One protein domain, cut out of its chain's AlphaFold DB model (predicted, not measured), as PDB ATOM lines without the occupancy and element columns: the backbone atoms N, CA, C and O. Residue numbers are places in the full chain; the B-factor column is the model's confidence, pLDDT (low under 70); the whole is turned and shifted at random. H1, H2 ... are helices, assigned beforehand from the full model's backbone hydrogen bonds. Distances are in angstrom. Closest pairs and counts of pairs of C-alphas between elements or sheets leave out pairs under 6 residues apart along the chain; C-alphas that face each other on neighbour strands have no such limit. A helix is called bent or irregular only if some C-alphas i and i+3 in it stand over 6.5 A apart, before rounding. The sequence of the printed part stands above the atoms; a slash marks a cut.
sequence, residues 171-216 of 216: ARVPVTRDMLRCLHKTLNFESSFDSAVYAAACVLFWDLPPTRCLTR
ATOM      1  N   ALA A 171     -22.991 -13.055 -32.765       78.12
ATOM      2  CA  ALA A 171     -23.736 -14.025 -31.979       78.12
ATOM      3  C   ALA A 171     -24.915 -13.309 -31.308       78.12
ATOM      4  O   ALA A 171     -24.770 -12.189 -30.813       78.12
ATOM      5  N   ARG A 172     -26.100 -13.927 -31.340       78.19
ATOM      6  CA  ARG A 172     -27.251 -13.363 -30.635       78.19
ATOM      7  C   ARG A 172     -26.915 -13.357 -29.149       78.19
ATOM      8  O   ARG A 172     -26.494 -14.388 -28.625       78.19
ATOM      9  N   VAL A 173     -27.073 -12.205 -28.504       78.94
ATOM     10  CA  VAL A 173     -26.893 -12.117 -27.057       78.94
ATOM     11  C   VAL A 173     -27.881 -13.071 -26.377       78.94
ATOM     12  O   VAL A 173     -29.032 -13.159 -26.821       78.94
ATOM     13  N   PRO A 174     -27.448 -13.823 -25.353       80.50
ATOM     14  CA  PRO A 174     -28.368 -14.623 -24.561       80.50
ATOM     15  C   PRO A 174     -29.405 -13.707 -23.908       80.50
ATOM     16  O   PRO A 174     -29.122 -12.539 -23.626       80.50
ATOM     17  N   VAL A 175     -30.606 -14.232 -23.670       83.00
ATOM     18  CA  VAL A 175     -31.628 -13.498 -22.915       83.00
ATOM     19  C   VAL A 175     -31.057 -13.214 -21.527       83.00
ATOM     20  O   VAL A 175     -30.621 -14.133 -20.840       83.00
ATOM     21  N   THR A 176     -31.002 -11.943 -21.126       87.38
ATOM     22  CA  THR A 176     -30.491 -11.548 -19.807       87.38
ATOM     23  C   THR A 176     -31.628 -11.363 -18.810       87.38
ATOM     24  O   THR A 176     -32.785 -11.140 -19.171       87.38
ATOM     25  N   ARG A 177     -31.310 -11.462 -17.512       89.62
ATOM     26  CA  ARG A 177     -32.304 -11.318 -16.436       89.62
ATOM     27  C   ARG A 177     -32.959  -9.940 -16.484       89.62
ATOM     28  O   ARG A 177     -34.129  -9.793 -16.150       89.62
ATOM     29  N   ASP A 178     -32.206  -8.936 -16.919       90.62
ATOM     30  CA  ASP A 178     -32.706  -7.575 -17.057       90.62
ATOM     31  C   ASP A 178     -33.695  -7.463 -18.221       90.62
ATOM     32  O   ASP A 178     -34.714  -6.798 -18.068       90.62
ATOM     33  N   MET A 179     -33.482  -8.194 -19.325       89.62
ATOM     34  CA  MET A 179     -34.474  -8.304 -20.402       89.62
ATOM     35  C   MET A 179     -35.773  -8.948 -19.908       89.62
ATOM     36  O   MET A 179     -36.845  -8.427 -20.206       89.62
ATOM     37  N   LEU A 180     -35.698 -10.019 -19.104       92.31
ATOM     38  CA  LEU A 180     -36.887 -10.624 -18.486       92.31
ATOM     39  C   LEU A 180     -37.596  -9.655 -17.535       92.31
ATOM     40  O   LEU A 180     -38.817  -9.535 -17.573       92.31
ATOM     41  N   ARG A 181     -36.845  -8.919 -16.710       93.38
ATOM     42  CA  ARG A 181     -37.420  -7.933 -15.784       93.38
ATOM     43  C   ARG A 181     -38.092  -6.776 -16.523       93.38
ATOM     44  O   ARG A 181     -39.137  -6.307 -16.081       93.38
ATOM     45  N   CYS A 182     -37.505  -6.312 -17.625       93.50
ATOM     46  CA  CYS A 182     -38.129  -5.312 -18.489       93.50
ATOM     47  C   CYS A 182     -39.415  -5.860 -19.109       93.50
ATOM     48  O   CYS A 182     -40.442  -5.198 -19.020       93.50
ATOM     49  N   LEU A 183     -39.378  -7.088 -19.636       93.00
ATOM     50  CA  LEU A 183     -40.539  -7.746 -20.231       93.00
ATOM     51  C   LEU A 183     -41.692  -7.898 -19.223       93.00
ATOM     52  O   LEU A 183     -42.822  -7.534 -19.532       93.00
ATOM     53  N   HIS A 184     -41.401  -8.337 -17.994       93.38
ATOM     54  CA  HIS A 184     -42.391  -8.451 -16.918       93.38
ATOM     55  C   HIS A 184     -43.059  -7.112 -16.583       93.38
ATOM     56  O   HIS A 184     -44.233  -7.068 -16.246       93.38
ATOM     57  N   LYS A 185     -42.322  -5.998 -16.639       94.69
ATOM     58  CA  LYS A 185     -42.874  -4.670 -16.325       94.69
ATOM     59  C   LYS A 185     -43.766  -4.110 -17.434       94.69
ATOM     60  O   LYS A 185     -44.578  -3.239 -17.154       94.69
ATOM     61  N   THR A 186     -43.569  -4.550 -18.674       93.38
ATOM     62  CA  THR A 186     -44.286  -4.028 -19.847       93.38
ATOM     63  C   THR A 186     -45.516  -4.844 -20.232       93.38
ATOM     64  O   THR A 186     -46.345  -4.347 -20.984       93.38
ATOM     65  N   LEU A 187     -45.611  -6.090 -19.767       94.50
ATOM     66  CA  LEU A 187     -46.696  -7.011 -20.102       94.50
ATOM     67  C   LEU A 187     -47.876  -6.878 -19.132       94.50
ATOM     68  O   LEU A 187     -47.685  -6.631 -17.942       94.50
ATOM     69  N   ASN A 188     -49.092  -7.077 -19.641       94.25
ATOM     70  CA  ASN A 188     -50.309  -7.088 -18.841       94.25
ATOM     71  C   ASN A 188     -50.690  -8.526 -18.459       94.25
ATOM     72  O   ASN A 188     -51.210  -9.274 -19.282       94.25
ATOM     73  N   PHE A 189     -50.501  -8.905 -17.197       92.81
ATOM     74  CA  PHE A 189     -50.783 -10.269 -16.732       92.81
ATOM     75  C   PHE A 189     -52.272 -10.627 -16.635       92.81
ATOM     76  O   PHE A 189     -52.598 -11.803 -16.509       92.81
ATOM     77  N   GLU A 190     -53.177  -9.660 -16.799       93.88
ATOM     78  CA  GLU A 190     -54.607  -9.942 -16.989       93.88
ATOM     79  C   GLU A 190     -54.896 -10.529 -18.386       93.88
ATOM     80  O   GLU A 190     -55.933 -11.146 -18.621       93.88
ATOM     81  N   SER A 191     -53.964 -10.368 -19.335       94.31
ATOM     82  CA  SER A 191     -54.022 -11.003 -20.650       94.31
ATOM     83  C   SER A 191     -53.364 -12.382 -20.609       94.31
ATOM     84  O   SER A 191     -52.185 -12.543 -20.272       94.31
ATOM     85  N   SER A 192     -54.113 -13.402 -21.029       93.94
ATOM     86  CA  SER A 192     -53.598 -14.770 -21.165       93.94
ATOM     87  C   SER A 192     -52.474 -14.872 -22.203       93.94
ATOM     88  O   SER A 192     -51.565 -15.688 -22.049       93.94
ATOM     89  N   PHE A 193     -52.486 -14.013 -23.227       94.94
ATOM     90  CA  PHE A 193     -51.432 -13.943 -24.238       94.94
ATOM     91  C   PHE A 193     -50.112 -13.433 -23.649       94.94
ATOM     92  O   PHE A 193     -49.077 -14.079 -23.802       94.94
ATOM     93  N   ASP A 194     -50.152 -12.318 -22.923       93.50
ATOM     94  CA  ASP A 194     -48.966 -11.699 -22.325       93.50
ATOM     95  C   ASP A 194     -48.342 -12.610 -21.258       93.50
ATOM     96  O   ASP A 194     -47.124 -12.802 -21.220       93.50
ATOM     97  N   SER A 195     -49.185 -13.269 -20.461       92.81
ATOM     98  CA  SER A 195     -48.754 -14.291 -19.503       92.81
ATOM     99  C   SER A 195     -48.044 -15.468 -20.187       92.81
ATOM    100  O   SER A 195     -46.992 -15.914 -19.722       92.81
ATOM    101  N   ALA A 196     -48.560 -15.940 -21.329       94.88
ATOM    102  CA  ALA A 196     -47.928 -17.005 -22.108       94.88
ATOM    103  C   ALA A 196     -46.590 -16.564 -22.730       94.88
ATOM    104  O   ALA A 196     -45.625 -17.333 -22.720       94.88
ATOM    105  N   VAL A 197     -46.498 -15.324 -23.224       93.50
ATOM    106  CA  VAL A 197     -45.247 -14.746 -23.747       93.50
ATOM    107  C   VAL A 197     -44.180 -14.677 -22.653       93.50
ATOM    108  O   VAL A 197     -43.032 -15.063 -22.892       93.50
ATOM    109  N   TYR A 198     -44.543 -14.243 -21.442       94.06
ATOM    110  CA  TYR A 198     -43.613 -14.190 -20.314       94.06
ATOM    111  C   TYR A 198     -43.156 -15.587 -19.869       94.06
ATOM    112  O   TYR A 198     -41.958 -15.816 -19.695       94.06
ATOM    113  N   ALA A 199     -44.081 -16.545 -19.755       92.94
ATOM    114  CA  ALA A 199     -43.751 -17.929 -19.418       92.94
ATOM    115  C   ALA A 199     -42.794 -18.557 -20.446       92.94
ATOM    116  O   ALA A 199     -41.789 -19.159 -20.065       92.94
ATOM    117  N   ALA A 200     -43.044 -18.352 -21.745       91.19
ATOM    118  CA  ALA A 200     -42.154 -18.815 -22.807       91.19
ATOM    119  C   ALA A 200     -40.757 -18.180 -22.708       91.19
ATOM    120  O   ALA A 200     -39.758 -18.870 -22.894       91.19
ATOM    121  N   ALA A 201     -40.660 -16.890 -22.373       90.00
ATOM    122  CA  ALA A 201     -39.373 -16.227 -22.168       90.00
ATOM    123  C   ALA A 201     -38.595 -16.808 -20.971       90.00
ATOM    124  O   ALA A 201     -37.380 -16.979 -21.067       90.00
ATOM    125  N   CYS A 202     -39.282 -17.154 -19.878       90.06
ATOM    126  CA  CYS A 202     -38.683 -17.807 -18.710       90.06
ATOM    127  C   CYS A 202     -38.167 -19.218 -19.030       90.06
ATOM    128  O   CYS A 202     -37.034 -19.535 -18.675       90.06
ATOM    129  N   VAL A 203     -38.953 -20.026 -19.752       89.81
ATOM    130  CA  VAL A 203     -38.541 -21.355 -20.250       89.81
ATOM    131  C   VAL A 203     -37.317 -21.223 -21.153       89.81
ATOM    132  O   VAL A 203     -36.309 -21.890 -20.950       89.81
ATOM    133  N   LEU A 204     -37.342 -20.291 -22.112       85.50
ATOM    134  CA  LEU A 204     -36.199 -20.058 -22.997       85.50
ATOM    135  C   LEU A 204     -34.942 -19.611 -22.245       85.50
ATOM    136  O   LEU A 204     -33.836 -19.881 -22.708       85.50
ATOM    137  N   PHE A 205     -35.097 -18.913 -21.119       87.38
ATOM    138  CA  PHE A 205     -33.967 -18.549 -20.283       87.38
ATOM    139  C   PHE A 205     -33.437 -19.774 -19.527       87.38
ATOM    140  O   PHE A 205     -32.248 -20.068 -19.640       87.38
ATOM    141  N   TRP A 206     -34.254 -20.433 -18.697       84.44
ATOM    142  CA  TRP A 206     -33.744 -21.454 -17.771       84.44
ATOM    143  C   TRP A 206     -33.464 -22.803 -18.454       84.44
ATOM    144  O   TRP A 206     -32.534 -23.488 -18.033       84.44
ATOM    145  N   ASP A 207     -34.208 -23.178 -19.502       78.44
ATOM    146  CA  ASP A 207     -34.112 -24.514 -20.115       78.44
ATOM    147  C   ASP A 207     -33.137 -24.593 -21.297       78.44
ATOM    148  O   ASP A 207     -32.666 -25.683 -21.633       78.44
ATOM    149  N   LEU A 208     -32.787 -23.466 -21.935       74.00
ATOM    150  CA  LEU A 208     -31.760 -23.479 -22.977       74.00
ATOM    151  C   LEU A 208     -30.390 -23.121 -22.397       74.00
ATOM    152  O   LEU A 208     -30.164 -21.968 -22.022       74.00
ATOM    153  N   PRO A 209     -29.416 -24.054 -22.399       62.31
ATOM    154  CA  PRO A 209     -28.050 -23.691 -22.072       62.31
ATOM    155  C   PRO A 209     -27.580 -22.617 -23.063       62.31
ATOM    156  O   PRO A 209     -27.898 -22.709 -24.258       62.31
ATOM    157  N   PRO A 210     -26.806 -21.606 -22.618       60.94
ATOM    158  CA  PRO A 210     -26.251 -20.616 -23.524       60.94
ATOM    159  C   PRO A 210     -25.497 -21.374 -24.609       60.94
ATOM    160  O   PRO A 210     -24.571 -22.137 -24.319       60.94
ATOM    161  N   THR A 211     -25.945 -21.219 -25.855       58.12
ATOM    162  CA  THR A 211     -25.315 -21.844 -27.015       58.12
ATOM    163  C   THR A 211     -23.903 -21.286 -27.101       58.12
ATOM    164  O   THR A 211     -23.669 -20.194 -27.618       58.12
ATOM    165  N   ARG A 212     -22.952 -22.003 -26.490       52.88
ATOM    166  CA  ARG A 212     -21.547 -21.613 -26.460       52.88
ATOM    167  C   ARG A 212     -21.104 -21.498 -27.907       52.88
ATOM    168  O   ARG A 212     -21.023 -22.492 -28.627       52.88
ATOM    169  N   CYS A 213     -20.837 -20.271 -28.333       47.62
ATOM    170  CA  CYS A 213     -20.068 -20.027 -29.534       47.62
ATOM    171  C   CYS A 213     -18.675 -20.599 -29.263       47.62
ATOM    172  O   CYS A 213     -17.852 -19.948 -28.628       47.62
ATOM    173  N   LEU A 214     -18.439 -21.844 -29.677       40.47
ATOM    174  CA  LEU A 214     -17.104 -22.422 -29.769       40.47
ATOM    175  C   LEU A 214     -16.349 -21.654 -30.861       40.47
ATOM    176  O   LEU A 214     -16.303 -22.061 -32.019       40.47
ATOM    177  N   THR A 215     -15.800 -20.499 -30.500       43.28
ATOM    178  CA  THR A 215     -14.640 -19.931 -31.178       43.28
ATOM    179  C   THR A 215     -13.449 -20.808 -30.811       43.28
ATOM    180  O   THR A 215     -12.968 -20.750 -29.680       43.28
ATOM    181  N   ARG A 216     -13.044 -21.667 -31.748       37.72
ATOM    182  CA  ARG A 216     -11.724 -22.295 -31.774       37.72
ATOM    183  C   ARG A 216     -10.839 -21.511 -32.731       37.72
ATOM    184  O   ARG A 216     -11.382 -21.079 -33.775       37.72
TER     185      ARG A 216
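This is residues 171 to 216 of the 216 residues of an uncharacterized protein of Punctularia strigosozonata (strain HHB-11173) (UniProt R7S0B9). Two helices, H2 and the shorter H1, lie side by side and run opposite ways as a helical hairpin, joined by a tight turn at one end. From the other end of the hairpin the two unnamed end stretches, residues 171 to 176 and 207 to 216, both run on along the long axis. The printed part has 46 residues with two named helices, H1 then H2, and no named strand; the class is all helix. It is loose, with a radius of gyration of the C-alphas of 12.9 A, and a rod in outline, spanning 47 by 17 by 13 A.

H2, residues 192 to 206, is the longest helix. H1, residues 177 to 186, touches it, and the closest C-alphas of the two, those of His 184 and Tyr 198, are 6.8 A apart. H2 touches H1 with residues 198 to 202 alone. Their lines stand at a shallow tilt of 4 degrees, and they run opposite ways. Their centres are 10.9 A apart. The two form a helical hairpin. In H1 and H2 every O i to N i+4 pair is within hydrogen-bond range.

H2 measures 21.2 A from C-alpha 192 at (-53.598, -14.770, -21.165) to C-alpha 206 at (-33.744, -21.454, -17.771). H1 measures 14.4 A and begins with C-alpha 177 at (-32.304, -11.318, -16.436). Neither helix is bent.

The two C-alphas farthest apart, those of Glu 190 and Arg 216, are 47.0 A apart. The C-alphas of Ala 171 and Arg 216, the first and last printed, are 14.6 A apart, and Arg 216 is the chain's last residue. The printed part has no cut. The link from H1 to H2, five residues, is tight. The mean pLDDT of the printed part is 82.7, and residues 209 to 216 are under 70 in this predicted model.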